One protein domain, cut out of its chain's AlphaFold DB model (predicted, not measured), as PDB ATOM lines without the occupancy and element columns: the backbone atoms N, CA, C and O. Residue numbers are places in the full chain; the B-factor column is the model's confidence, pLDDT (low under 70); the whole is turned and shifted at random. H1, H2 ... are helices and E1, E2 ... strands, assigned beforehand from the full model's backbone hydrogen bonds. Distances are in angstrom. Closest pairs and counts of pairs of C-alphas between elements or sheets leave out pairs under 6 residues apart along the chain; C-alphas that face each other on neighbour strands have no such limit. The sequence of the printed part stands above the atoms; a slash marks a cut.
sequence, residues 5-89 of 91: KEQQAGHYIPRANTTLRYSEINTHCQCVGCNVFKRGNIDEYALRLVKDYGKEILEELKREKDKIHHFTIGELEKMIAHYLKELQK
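This is residues 5 to 89 of the 91 residues of an uncharacterized protein of marine sediment metagenome (UniProt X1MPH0). A small two-stranded antiparallel hairpin, E1 and E2, stands near the middle, with H1, H2 and H3 in an arc round one side. H4 lies off on the other side, and residues 80 to 89, of which 80 to 87 belong to H4, stick out. The printed part has 85 residues, two strands then four helices, mostly helix, only just compact, close to loose: radius of gyration of the C-alphas 13.8 A, spans 35 by 32 by 23 A.

E1 is residues 8 to 11, from C-alpha 8 at (38.331, -19.188, 18.914); E2 27 to 30; H1 32 to 37; H2 42 to 53, 15.7 A from first to last C-alpha; H3 57 to 65, 12.0 A; H4 73 to 87, 21.1 A, to C-alpha 87 at (49.618, -9.920, 9.954).

In the hairpin E1 and E2, N 10 and O 28 are 2.9 A apart, within hydrogen-bond range. The closest C-alphas of E1 and H1, Gly 10 and Asn 35, are 5.6 A apart. H2 touches H3 with residues 46 to 50 alone, about perpendicular at 74 degrees; their closest C-alphas, Val 50 and Ile 57, are 6.3 A apart. H4 is apart from H3 and from E1. Every O i to N i+4 pair is within hydrogen-bond range in H2, H3 and H4; in H1, 1 of 2.

The C-alphas farthest apart, Asp 43 and Gly 74, are 35.1 A apart. The printed part has no cut; the link E1 to E2 is long, and no printed residue is under 70 in pLDDT.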
ATOM      1  N   LYS A   5      46.591 -19.341  19.270       85.00
ATOM      2  CA  LYS A   5      46.266 -20.693  18.779       85.00
ATOM      3  C   LYS A   5      45.213 -21.413  19.621       85.00
ATOM      4  O   LYS A   5      44.556 -22.326  19.132       85.00
ATOM      5  N   GLU A   6      45.049 -21.023  20.883       88.25
ATOM      6  CA  GLU A   6      44.040 -21.579  21.793       88.25
ATOM      7  C   GLU A   6      42.738 -20.764  21.806       88.25
ATOM      8  O   GLU A   6      41.771 -21.126  22.489       88.25
ATOM      9  N   GLN A   7      42.704 -19.648  21.078       93.00
ATOM     10  CA  GLN A   7      41.522 -18.810  20.955       93.00
ATOM     11  C   GLN A   7      40.607 -19.308  19.839       93.00
ATOM     12  O   GLN A   7      40.974 -20.111  18.986       93.00
ATOM     13  N   GLN A   8      39.368 -18.838  19.871       95.00
ATOM     14  CA  GLN A   8      38.331 -19.188  18.914       95.00
ATOM     15  C   GLN A   8      37.880 -17.937  18.158       95.00
ATOM     16  O   GLN A   8      37.812 -16.849  18.732       95.00
ATOM     17  N   ALA A   9      37.505 -18.099  16.890       95.50
ATOM     18  CA  ALA A   9      36.769 -17.081  16.145       95.50
ATOM     19  C   ALA A   9      35.292 -17.157  16.556       95.50
ATOM     20  O   ALA A   9      34.552 -18.006  16.059       95.50
ATOM     21  N   GLY A  10      34.902 -16.340  17.533       97.06
ATOM     22  CA  GLY A  10      33.543 -16.283  18.055       97.06
ATOM     23  C   GLY A  10      32.665 -15.318  17.265       97.06
ATOM     24  O   GLY A  10      33.106 -14.238  16.867       97.06
ATOM     25  N   HIS A  11      31.398 -15.683  17.090       97.88
ATOM     26  CA  HIS A  11      30.436 -14.952  16.264       97.88
ATOM     27  C   HIS A  11      29.234 -14.493  17.086       97.88
ATOM     28  O   HIS A  11      28.693 -15.289  17.855       97.88
ATOM     29  N   TYR A  12      28.778 -13.252  16.890       98.00
ATOM     30  CA  TYR A  12      27.506 -12.799  17.464       98.00
ATOM     31  C   TYR A  12      26.316 -13.388  16.691       98.00
ATOM     32  O   TYR A  12      25.501 -14.129  17.240       98.00
ATOM     33  N   ILE A  13      26.261 -13.145  15.379       97.38
ATOM     34  CA  ILE A  13      25.374 -13.844  14.447       97.38
ATOM     35  C   ILE A  13      26.080 -15.116  13.971       97.38
ATOM     36  O   ILE A  13      27.190 -15.016  13.444       97.38
ATOM     37  N   PRO A  14      25.457 -16.306  14.091       95.75
ATOM     38  CA  PRO A  14      26.133 -17.583  13.873       95.75
ATOM     39  C   PRO A  14      26.868 -17.693  12.535       95.75
ATOM     40  O   PRO A  14      26.339 -17.295  11.497       95.75
ATOM     41  N   ARG A  15      28.022 -18.382  12.539       94.62
ATOM     42  CA  ARG A  15      28.859 -18.698  11.357       94.62
ATOM     43  C   ARG A  15      28.083 -19.276  10.159       94.62
ATOM     44  O   ARG A  15      28.551 -19.211   9.018       94.62
ATOM     45  N   ALA A  16      26.924 -19.889  10.405       94.56
ATOM     46  CA  ALA A  16      26.033 -20.392   9.362       94.56
ATOM     47  C   ALA A  16      25.558 -19.284   8.403       94.56
ATOM     48  O   ALA A  16      25.401 -19.557   7.217       94.56
ATOM     49  N   ASN A  17      25.407 -18.042   8.877       96.12
ATOM     50  CA  ASN A  17      25.156 -16.892   8.014       96.12
ATOM     51  C   ASN A  17      26.424 -16.581   7.204       96.12
ATOM     52  O   ASN A  17      27.444 -16.184   7.766       96.12
ATOM     53  N   THR A  18      26.383 -16.818   5.891       95.12
ATOM     54  CA  THR A  18      27.547 -16.624   5.019       95.12
ATOM     55  C   THR A  18      27.913 -15.155   4.903       95.12
ATOM     56  O   THR A  18      29.090 -14.845   5.007       95.12
ATOM     57  N   THR A  19      26.929 -14.266   4.791       96.88
ATOM     58  CA  THR A  19      27.112 -12.816   4.645       96.88
ATOM     59  C   THR A  19      27.978 -12.216   5.750       96.88
ATOM     60  O   THR A  19      28.902 -11.459   5.476       96.88
ATOM     61  N   LEU A  20      27.737 -12.605   7.003       97.19
ATOM     62  CA  LEU A  20      28.437 -12.067   8.171       97.19
ATOM     63  C   LEU A  20      29.546 -12.981   8.706       97.19
ATOM     64  O   LEU A  20      30.129 -12.695   9.753       97.19
ATOM     65  N   ARG A  21      29.864 -14.077   8.003       95.88
ATOM     66  CA  ARG A  21      30.815 -15.105   8.464       95.88
ATOM     67  C   ARG A  21      32.209 -14.561   8.769       95.88
ATOM     68  O   ARG A  21      32.864 -15.057   9.685       95.88
ATOM     69  N   TYR A  22      32.650 -13.600   7.966       96.19
ATOM     70  CA  TYR A  22      33.976 -12.989   8.034       96.19
ATOM     71  C   TYR A  22      33.898 -11.472   8.255       96.19
ATOM     72  O   TYR A  22      34.858 -10.762   7.980       96.19
ATOM     73  N   SER A  23      32.747 -10.966   8.714       96.62
ATOM     74  CA  SER A  23      32.605  -9.557   9.089       96.62
ATOM     75  C   SER A  23      33.432  -9.283  10.344       96.62
ATOM     76  O   SER A  23      33.283  -9.996  11.339       96.62
ATOM     77  N   GLU A  24      34.261  -8.240  10.297       96.56
ATOM     78  CA  GLU A  24      35.086  -7.778  11.423       96.56
ATOM     79  C   GLU A  24      34.242  -7.288  12.607       96.56
ATOM     80  O   GLU A  24      34.682  -7.354  13.746       96.56
ATOM     81  N   ILE A  25      33.004  -6.854  12.357       97.75
ATOM     82  CA  ILE A  25      32.054  -6.435  13.398       97.75
ATOM     83  C   ILE A  25      31.365  -7.660  14.017       97.75
ATOM     84  O   ILE A  25      31.095  -7.708  15.212       97.75
ATOM     85  N   ASN A  26      31.054  -8.680  13.216       98.06
ATOM     86  CA  ASN A  26      30.349  -9.864  13.706       98.06
ATOM     87  C   ASN A  26      31.279 -10.910  14.353       98.06
ATOM     88  O   ASN A  26      30.802 -11.802  15.061       98.06
ATOM     89  N   THR A  27      32.586 -10.840  14.076       97.56
ATOM     90  CA  THR A  27      33.562 -11.892  14.390       97.56
ATOM     91  C   THR A  27      34.702 -11.351  15.238       97.56
ATOM     92  O   THR A  27      35.444 -10.481  14.804       97.56
ATOM     93  N   HIS A  28      34.901 -11.933  16.421       96.50
ATOM     94  CA  HIS A  28      35.945 -11.513  17.353       96.50
ATOM     95  C   HIS A  28      36.618 -12.711  18.025       96.50
ATOM     96  O   HIS A  28      36.045 -13.797  18.145       96.50
ATOM     97  N   CYS A  29      37.834 -12.500  18.528       95.19
ATOM     98  CA  CYS A  29      38.533 -13.477  19.357       95.19
ATOM     99  C   CYS A  29      37.737 -13.776  20.643       95.19
ATOM    100  O   CYS A  29      37.420 -12.870  21.419       95.19
ATOM    101  N   GLN A  30      37.459 -15.054  20.902       95.31
ATOM    102  CA  GLN A  30      36.782 -15.536  22.104       95.31
ATOM    103  C   GLN A  30      37.497 -16.748  22.705       95.31
ATOM    104  O   GLN A  30      38.028 -17.597  21.993       95.31
ATOM    105  N   CYS A  31      37.448 -16.888  24.030       94.62
ATOM    106  CA  CYS A  31      37.930 -18.097  24.687       94.62
ATOM    107  C   CYS A  31      36.942 -19.267  24.499       94.62
ATOM    108  O   CYS A  31      35.743 -19.061  24.302       94.62
ATOM    109  N   VAL A  32      37.425 -20.505  24.653       94.75
ATOM    110  CA  VAL A  32      36.592 -21.729  24.620       94.75
ATOM    111  C   VAL A  32      35.448 -21.673  25.647       94.75
ATOM    112  O   VAL A  32      34.331 -22.097  25.353       94.75
ATOM    113  N   GLY A  33      35.705 -21.073  26.817       95.44
ATOM    114  CA  GLY A  33      34.715 -20.724  27.846       95.44
ATOM    115  C   GLY A  33      33.459 -20.072  27.278       95.44
ATOM    116  O   GLY A  33      32.350 -20.584  27.418       95.44
ATOM    117  N   CYS A  34      33.658 -18.935  26.621       95.69
ATOM    118  CA  CYS A  34      32.576 -18.135  26.073       95.69
ATOM    119  C   CYS A  34      32.011 -18.749  24.791       95.69
ATOM    120  O   CYS A  34      30.799 -18.924  24.689       95.69
ATOM    121  N   ASN A  35      32.868 -19.111  23.832       96.38
ATOM    122  CA  ASN A  35      32.401 -19.524  22.510       96.38
ATOM    123  C   ASN A  35      31.745 -20.912  22.530       96.38
ATOM    124  O   ASN A  35      30.659 -21.094  21.989       96.38
ATOM    125  N   VAL A  36      32.375 -21.888  23.189       94.25
ATOM    126  CA  VAL A  36      31.928 -23.288  23.154       94.25
ATOM    127  C   VAL A  36      30.978 -23.580  24.309       94.25
ATOM    128  O   VAL A  36      29.817 -23.914  24.080       94.25
ATOM    129  N   PHE A  37      31.431 -23.417  25.556       96.19
ATOM    130  CA  PHE A  37      30.630 -23.827  26.717       96.19
ATOM    131  C   PHE A  37      29.417 -22.918  26.950       96.19
ATOM    132  O   PHE A  37      28.334 -23.412  27.255       96.19
ATOM    133  N   LYS A  38      29.570 -21.602  26.742       96.88
ATOM    134  CA  LYS A  38      28.473 -20.620  26.827       96.88
ATOM    135  C   LYS A  38      27.844 -20.270  25.473       96.88
ATOM    136  O   LYS A  38      27.088 -19.305  25.394       96.88
ATOM    137  N   ARG A  39      28.145 -21.031  24.413       95.88
ATOM    138  CA  ARG A  39      27.538 -20.877  23.076       95.88
ATOM    139  C   ARG A  39      27.596 -19.434  22.544       95.88
ATOM    140  O   ARG A  39      26.582 -18.862  22.160       95.88
ATOM    141  N   GLY A  40      28.783 -18.837  22.577       95.56
ATOM    142  CA  GLY A  40      29.044 -17.462  22.134       95.56
ATOM    143  C   GLY A  40      28.906 -16.402  23.229       95.56
ATOM    144  O   GLY A  40      29.402 -15.293  23.039       95.56
ATOM    145  N   ASN A  41      28.304 -16.739  24.383       97.38
ATOM    146  CA  ASN A  41      28.043 -15.814  25.495       97.38
ATOM    147  C   ASN A  41      27.343 -14.525  25.014       97.38
ATOM    148  O   ASN A  41      27.851 -13.419  25.202       97.38
ATOM    149  N   ILE A  42      26.217 -14.707  24.317       97.31
ATOM    150  CA  ILE A  42      25.598 -13.713  23.428       97.31
ATOM    151  C   ILE A  42      25.217 -12.406  24.129       97.31
ATOM    152  O   ILE A  42      25.412 -11.351  23.535       97.31
ATOM    153  N   ASP A  43      24.742 -12.447  25.374       97.81
ATOM    154  CA  ASP A  43      24.331 -11.236  26.101       97.81
ATOM    155  C   ASP A  43      25.526 -10.304  26.355       97.81
ATOM    156  O   ASP A  43      25.502  -9.123  26.009       97.81
ATOM    157  N   GLU A  44      26.628 -10.859  26.864       98.12
ATOM    158  CA  GLU A  44      27.878 -10.118  27.065       98.12
ATOM    159  C   GLU A  44      28.500  -9.679  25.734       98.12
ATOM    160  O   GLU A  44      29.076  -8.594  25.636       98.12
ATOM    161  N   TYR A  45      28.371 -10.505  24.689       98.12
ATOM    162  CA  TYR A  45      28.797 -10.135  23.341       98.12
ATOM    163  C   TYR A  45      28.012  -8.900  22.867       98.12
ATOM    164  O   TYR A  45      28.617  -7.917  22.446       98.12
ATOM    165  N   ALA A  46      26.683  -8.901  23.002       98.31
ATOM    166  CA  ALA A  46      25.825  -7.789  22.604       98.31
ATOM    167  C   ALA A  46      26.191  -6.488  23.334       98.31
ATOM    168  O   ALA A  46      26.343  -5.446  22.695       98.31
ATOM    169  N   LEU A  47      26.396  -6.552  24.656       98.38
ATOM    170  CA  LEU A  47      26.829  -5.400  25.455       98.38
ATOM    171  C   LEU A  47      28.167  -4.842  24.967       98.38
ATOM    172  O   LEU A  47      28.334  -3.625  24.858       98.38
ATOM    173  N   ARG A  48      29.114  -5.723  24.635       97.94
ATOM    174  CA  ARG A  48      30.407  -5.309  24.101       97.94
ATOM    175  C   ARG A  48      30.304  -4.707  22.703       97.94
ATOM    176  O   ARG A  48      30.927  -3.683  22.467       97.94
ATOM    177  N   LEU A  49      29.489  -5.268  21.810       98.31
ATOM    178  CA  LEU A  49      29.256  -4.675  20.489       98.31
ATOM    179  C   LEU A  49      28.706  -3.257  20.608       98.31
ATOM    180  O   LEU A  49      29.217  -2.347  19.968       98.31
ATOM    181  N   VAL A  50      27.712  -3.054  21.475       98.50
ATOM    182  CA  VAL A  50      27.141  -1.723  21.720       98.50
ATOM    183  C   VAL A  50      28.183  -0.750  22.272       98.50
ATOM    184  O   VAL A  50      28.166   0.432  21.931       98.50
ATOM    185  N   LYS A  51      29.100  -1.233  23.115       98.19
ATOM    186  CA  LYS A  51      30.200  -0.426  23.649       98.19
ATOM    187  C   LYS A  51      31.228  -0.052  22.575       98.19
ATOM    188  O   LYS A  51      31.660   1.096  22.551       98.19
ATOM    189  N   ASP A  52      31.614  -1.004  21.729       97.62
ATOM    190  CA  ASP A  52      32.725  -0.857  20.783       97.62
ATOM    191  C   ASP A  52      32.283  -0.145  19.481       97.62
ATOM    192  O   ASP A  52      33.043   0.646  18.926       97.62
ATOM    193  N   TYR A  53      31.040  -0.362  19.032       97.75
ATOM    194  CA  TYR A  53      30.507   0.131  17.748       97.75
ATOM    195  C   TYR A  53      29.285   1.058  17.881       97.75
ATOM    196  O   TYR A  53      28.847   1.650  16.896       97.75
ATOM    197  N   GLY A  54      28.729   1.215  19.085       98.06
ATOM    198  CA  GLY A  54      27.585   2.089  19.352       98.06
ATOM    199  C   GLY A  54      26.233   1.373  19.407       98.06
ATOM    200  O   GLY A  54      26.081   0.200  19.072       98.06
ATOM    201  N   LYS A  55      25.206   2.102  19.862       96.94
ATOM    202  CA  LYS A  55      23.881   1.545  20.212       96.94
ATOM    203  C   LYS A  55      23.118   0.915  19.047       96.94
ATOM    204  O   LYS A  55      22.293   0.039  19.281       96.94
ATOM    205  N   GLU A  56      23.377   1.348  17.818       97.94
ATOM    206  CA  GLU A  56      22.623   0.909  16.638       97.94
ATOM    207  C   GLU A  56      23.181  -0.368  15.995       97.94
ATOM    208  O   GLU A  56      22.527  -0.960  15.136       97.94
ATOM    209  N   ILE A  57      24.352  -0.837  16.442       98.38
ATOM    210  CA  ILE A  57      25.092  -1.907  15.768       98.38
ATOM    211  C   ILE A  57      24.327  -3.230  15.697       98.38
ATOM    212  O   ILE A  57      24.429  -3.958  14.714       98.38
ATOM    213  N   LEU A  58      23.527  -3.552  16.717       98.12
ATOM    214  CA  LEU A  58      22.771  -4.806  16.742       98.12
ATOM    215  C   LEU A  58      21.660  -4.803  15.690       98.12
ATOM    216  O   LEU A  58      21.440  -5.813  15.021       98.12
ATOM    217  N   GLU A  59      20.996  -3.661  15.503       97.88
ATOM    218  CA  GLU A  59      19.986  -3.499  14.457       97.88
ATOM    219  C   GLU A  59      20.627  -3.447  13.069       97.88
ATOM    220  O   GLU A  59      20.062  -3.979  12.117       97.88
ATOM    221  N   GLU A  60      21.822  -2.869  12.935       97.75
ATOM    222  CA  GLU A  60      22.586  -2.927  11.688       97.75
ATOM    223  C   GLU A  60      22.959  -4.363  11.318       97.75
ATOM    224  O   GLU A  60      22.584  -4.832  10.246       97.75
ATOM    225  N   LEU A  61      23.592  -5.106  12.229       97.75
ATOM    226  CA  LEU A  61      23.941  -6.512  12.022       97.75
ATOM    227  C   LEU A  61      22.712  -7.366  11.698       97.75
ATOM    228  O   LEU A  61      22.785  -8.260  10.856       97.75
ATOM    229  N   LYS A  62      21.568  -7.080  12.325       96.62
ATOM    230  CA  LYS A  62      20.298  -7.743  12.018       96.62
ATOM    231  C   LYS A  62      19.827  -7.449  10.591       96.62
ATOM    232  O   LYS A  62      19.446  -8.387   9.903       96.62
ATOM    233  N   ARG A  63      19.902  -6.197  10.122       96.50
ATOM    234  CA  ARG A  63      19.579  -5.841   8.726       96.50
ATOM    235  C   ARG A  63      20.539  -6.491   7.730       96.50
ATOM    236  O   ARG A  63      20.103  -6.988   6.697       96.50
ATOM    237  N   GLU A  64      21.834  -6.512   8.036       96.19
ATOM    238  CA  GLU A  64      22.843  -7.126   7.167       96.19
ATOM    239  C   GLU A  64      22.691  -8.649   7.090       96.19
ATOM    240  O   GLU A  64      22.903  -9.234   6.029       96.19
ATOM    241  N   LYS A  65      22.278  -9.298   8.185       95.12
ATOM    242  CA  LYS A  65      22.045 -10.748   8.244       95.12
ATOM    243  C   LYS A  65      21.092 -11.237   7.158       95.12
ATOM    244  O   LYS A  65      21.287 -12.337   6.639       95.12
ATOM    245  N   ASP A  66      20.063 -10.446   6.871       93.81
ATOM    246  CA  ASP A  66      18.998 -10.800   5.935       93.81
ATOM    247  C   ASP A  66      19.423 -10.604   4.471       93.81
ATOM    248  O   ASP A  66      18.772 -11.114   3.557       93.81
ATOM    249  N   LYS A  67      20.555  -9.931   4.225       94.19
ATOM    250  CA  LYS A  67      21.171  -9.896   2.899       94.19
ATOM    251  C   LYS A  67      21.807 -11.252   2.619       94.19
ATOM    252  O   LYS A  67      22.576 -11.766   3.430       94.19
ATOM    253  N   ILE A  68      21.528 -11.829   1.454       90.69
ATOM    254  CA  ILE A  68      22.160 -13.075   1.010       90.69
ATOM    255  C   ILE A  68      23.411 -12.720   0.213       90.69
ATOM    256  O   ILE A  68      23.324 -12.142  -0.867       90.69
ATOM    257  N   HIS A  69      24.573 -13.098   0.736       93.56
ATOM    258  CA  HIS A  69      25.836 -13.013   0.021       93.56
ATOM    259  C   HIS A  69      26.558 -14.362   0.050       93.56
ATOM    260  O   HIS A  69      26.752 -14.982   1.104       93.56
ATOM    261  N   HIS A  70      26.959 -14.808  -1.138       92.38
ATOM    262  CA  HIS A  70      27.785 -15.986  -1.344       92.38
ATOM    263  C   HIS A  70      29.141 -15.530  -1.855       92.38
ATOM    264  O   HIS A  70      29.243 -15.062  -2.986       92.38
ATOM    265  N   PHE A  71      30.165 -15.686  -1.020       94.62
ATOM    266  CA  PHE A  71      31.521 -15.340  -1.409       94.62
ATOM    267  C   PHE A  71      31.969 -16.174  -2.605       94.62
ATOM    268  O   PHE A  71      31.919 -17.409  -2.588       94.62
ATOM    269  N   THR A  72      32.456 -15.485  -3.624       97.06
ATOM    270  CA  THR A  72      33.193 -16.082  -4.728       97.06
ATOM    271  C   THR A  72      34.595 -16.484  -4.274       97.06
ATOM    272  O   THR A  72      35.135 -15.959  -3.299       97.06
ATOM    273  N   ILE A  73      35.228 -17.395  -5.015       97.81
ATOM    274  CA  ILE A  73      36.619 -17.797  -4.752       97.81
ATOM    275  C   ILE A  73      37.544 -16.572  -4.786       97.81
ATOM    276  O   ILE A  73      38.326 -16.378  -3.861       97.81
ATOM    277  N   GLY A  74      37.389 -15.697  -5.784       98.25
ATOM    278  CA  GLY A  74      38.220 -14.500  -5.921       98.25
ATOM    279  C   GLY A  74      38.050 -13.488  -4.781       98.25
ATOM    280  O   GLY A  74      39.010 -12.812  -4.420       98.25
ATOM    281  N   GLU A  75      36.861 -13.373  -4.180       97.25
ATOM    282  CA  GLU A  75      36.673 -12.560  -2.967       97.25
ATOM    283  C   GLU A  75      37.413 -13.167  -1.774       97.25
ATOM    284  O   GLU A  75      38.129 -12.454  -1.075       97.25
ATOM    285  N   LEU A  76      37.307 -14.484  -1.579       97.38
ATOM    286  CA  LEU A  76      38.008 -15.178  -0.498       97.38
ATOM    287  C   LEU A  76      39.528 -15.074  -0.647       97.38
ATOM    288  O   LEU A  76      40.213 -14.789   0.331       97.38
ATOM    289  N   GLU A  77      40.059 -15.240  -1.857       98.31
ATOM    290  CA  GLU A  77      41.489 -15.078  -2.141       98.31
ATOM    291  C   GLU A  77      41.972 -13.658  -1.830       98.31
ATOM    292  O   GLU A  77      43.013 -13.485  -1.193       98.31
ATOM    293  N   LYS A  78      41.190 -12.634  -2.202       98.12
ATOM    294  CA  LYS A  78      41.492 -11.236  -1.858       98.12
ATOM    295  C   LYS A  78      41.491 -11.008  -0.349       98.12
ATOM    296  O   LYS A  78      42.394 -10.342   0.153       98.12
ATOM    297  N   MET A  79      40.518 -11.562   0.374       96.69
ATOM    298  CA  MET A  79      40.457 -11.456   1.835       96.69
ATOM    299  C   MET A  79      41.656 -12.140   2.495       96.69
ATOM    300  O   MET A  79      42.288 -11.550   3.367       96.69
ATOM    301  N   ILE A  80      42.014 -13.349   2.054       97.44
ATOM    302  CA  ILE A  80      43.193 -14.071   2.550       97.44
ATOM    303  C   ILE A  80      44.457 -13.239   2.318       97.44
ATOM    304  O   ILE A  80      45.215 -13.012   3.256       97.44
ATOM    305  N   ALA A  81      44.665 -12.736   1.097       98.00
ATOM    306  CA  ALA A  81      45.824 -11.910   0.771       98.00
ATOM    307  C   ALA A  81      45.878 -10.625   1.615       98.00
ATOM    308  O   ALA A  81      46.949 -10.244   2.087       98.00
ATOM    309  N   HIS A  82      44.728  -9.980   1.836       96.56
ATOM    310  CA  HIS A  82      44.622  -8.805   2.696       96.56
ATOM    311  C   HIS A  82      45.044  -9.123   4.136       96.56
ATOM    312  O   HIS A  82      45.979  -8.504   4.637       96.56
ATOM    313  N   TYR A  83      44.433 -10.121   4.782       95.06
ATOM    314  CA  TYR A  83      44.732 -10.431   6.182       95.06
ATOM    315  C   TYR A  83      46.140 -11.009   6.387       95.06
ATOM    316  O   TYR A  83      46.765 -10.711   7.399       95.06
ATOM    317  N   LEU A  84      46.694 -11.758   5.424       95.62
ATOM    318  CA  LEU A  84      48.102 -12.176   5.469       95.62
ATOM    319  C   LEU A  84      49.058 -10.978   5.444       95.62
ATOM    320  O   LEU A  84      50.075 -10.992   6.130       95.62
ATOM    321  N   LYS A  85      48.729  -9.932   4.679       96.75
ATOM    322  CA  LYS A  85      49.501  -8.686   4.667       96.75
ATOM    323  C   LYS A  85      49.343  -7.909   5.975       96.75
ATOM    324  O   LYS A  85      50.320  -7.358   6.467       96.75
ATOM    325  N   GLU A  86      48.140  -7.858   6.540       94.38
ATOM    326  CA  GLU A  86      47.903  -7.194   7.827       94.38
ATOM    327  C   GLU A  86      48.679  -7.857   8.973       94.38
ATOM    328  O   GLU A  86      49.196  -7.149   9.833       94.38
ATOM    329  N   LEU A  87      48.831  -9.188   8.954       90.81
ATOM    330  CA  LEU A  87      49.618  -9.920   9.954       90.81
ATOM    331  C   LEU A  87      51.092  -9.492   9.991       90.81
ATOM    332  O   LEU A  87      51.646  -9.395  11.078       90.81
ATOM    333  N   GLN A  88      51.683  -9.130   8.847       93.56
ATOM    334  CA  GLN A  88      53.076  -8.656   8.778       93.56
ATOM    335  C   GLN A  88      53.321  -7.370   9.581       93.56
ATOM    336  O   GLN A  88      54.464  -7.019   9.842       93.56
ATOM    337  N   LYS A  89      52.267  -6.632   9.962       92.81
ATOM    338  CA  LYS A  89      52.392  -5.440  10.821       92.81
ATOM    339  C   LYS A  89      52.668  -5.787  12.285       92.81
ATOM    340  O   LYS A  89      52.980  -4.888  13.061       92.81
TER     341      LYS A  89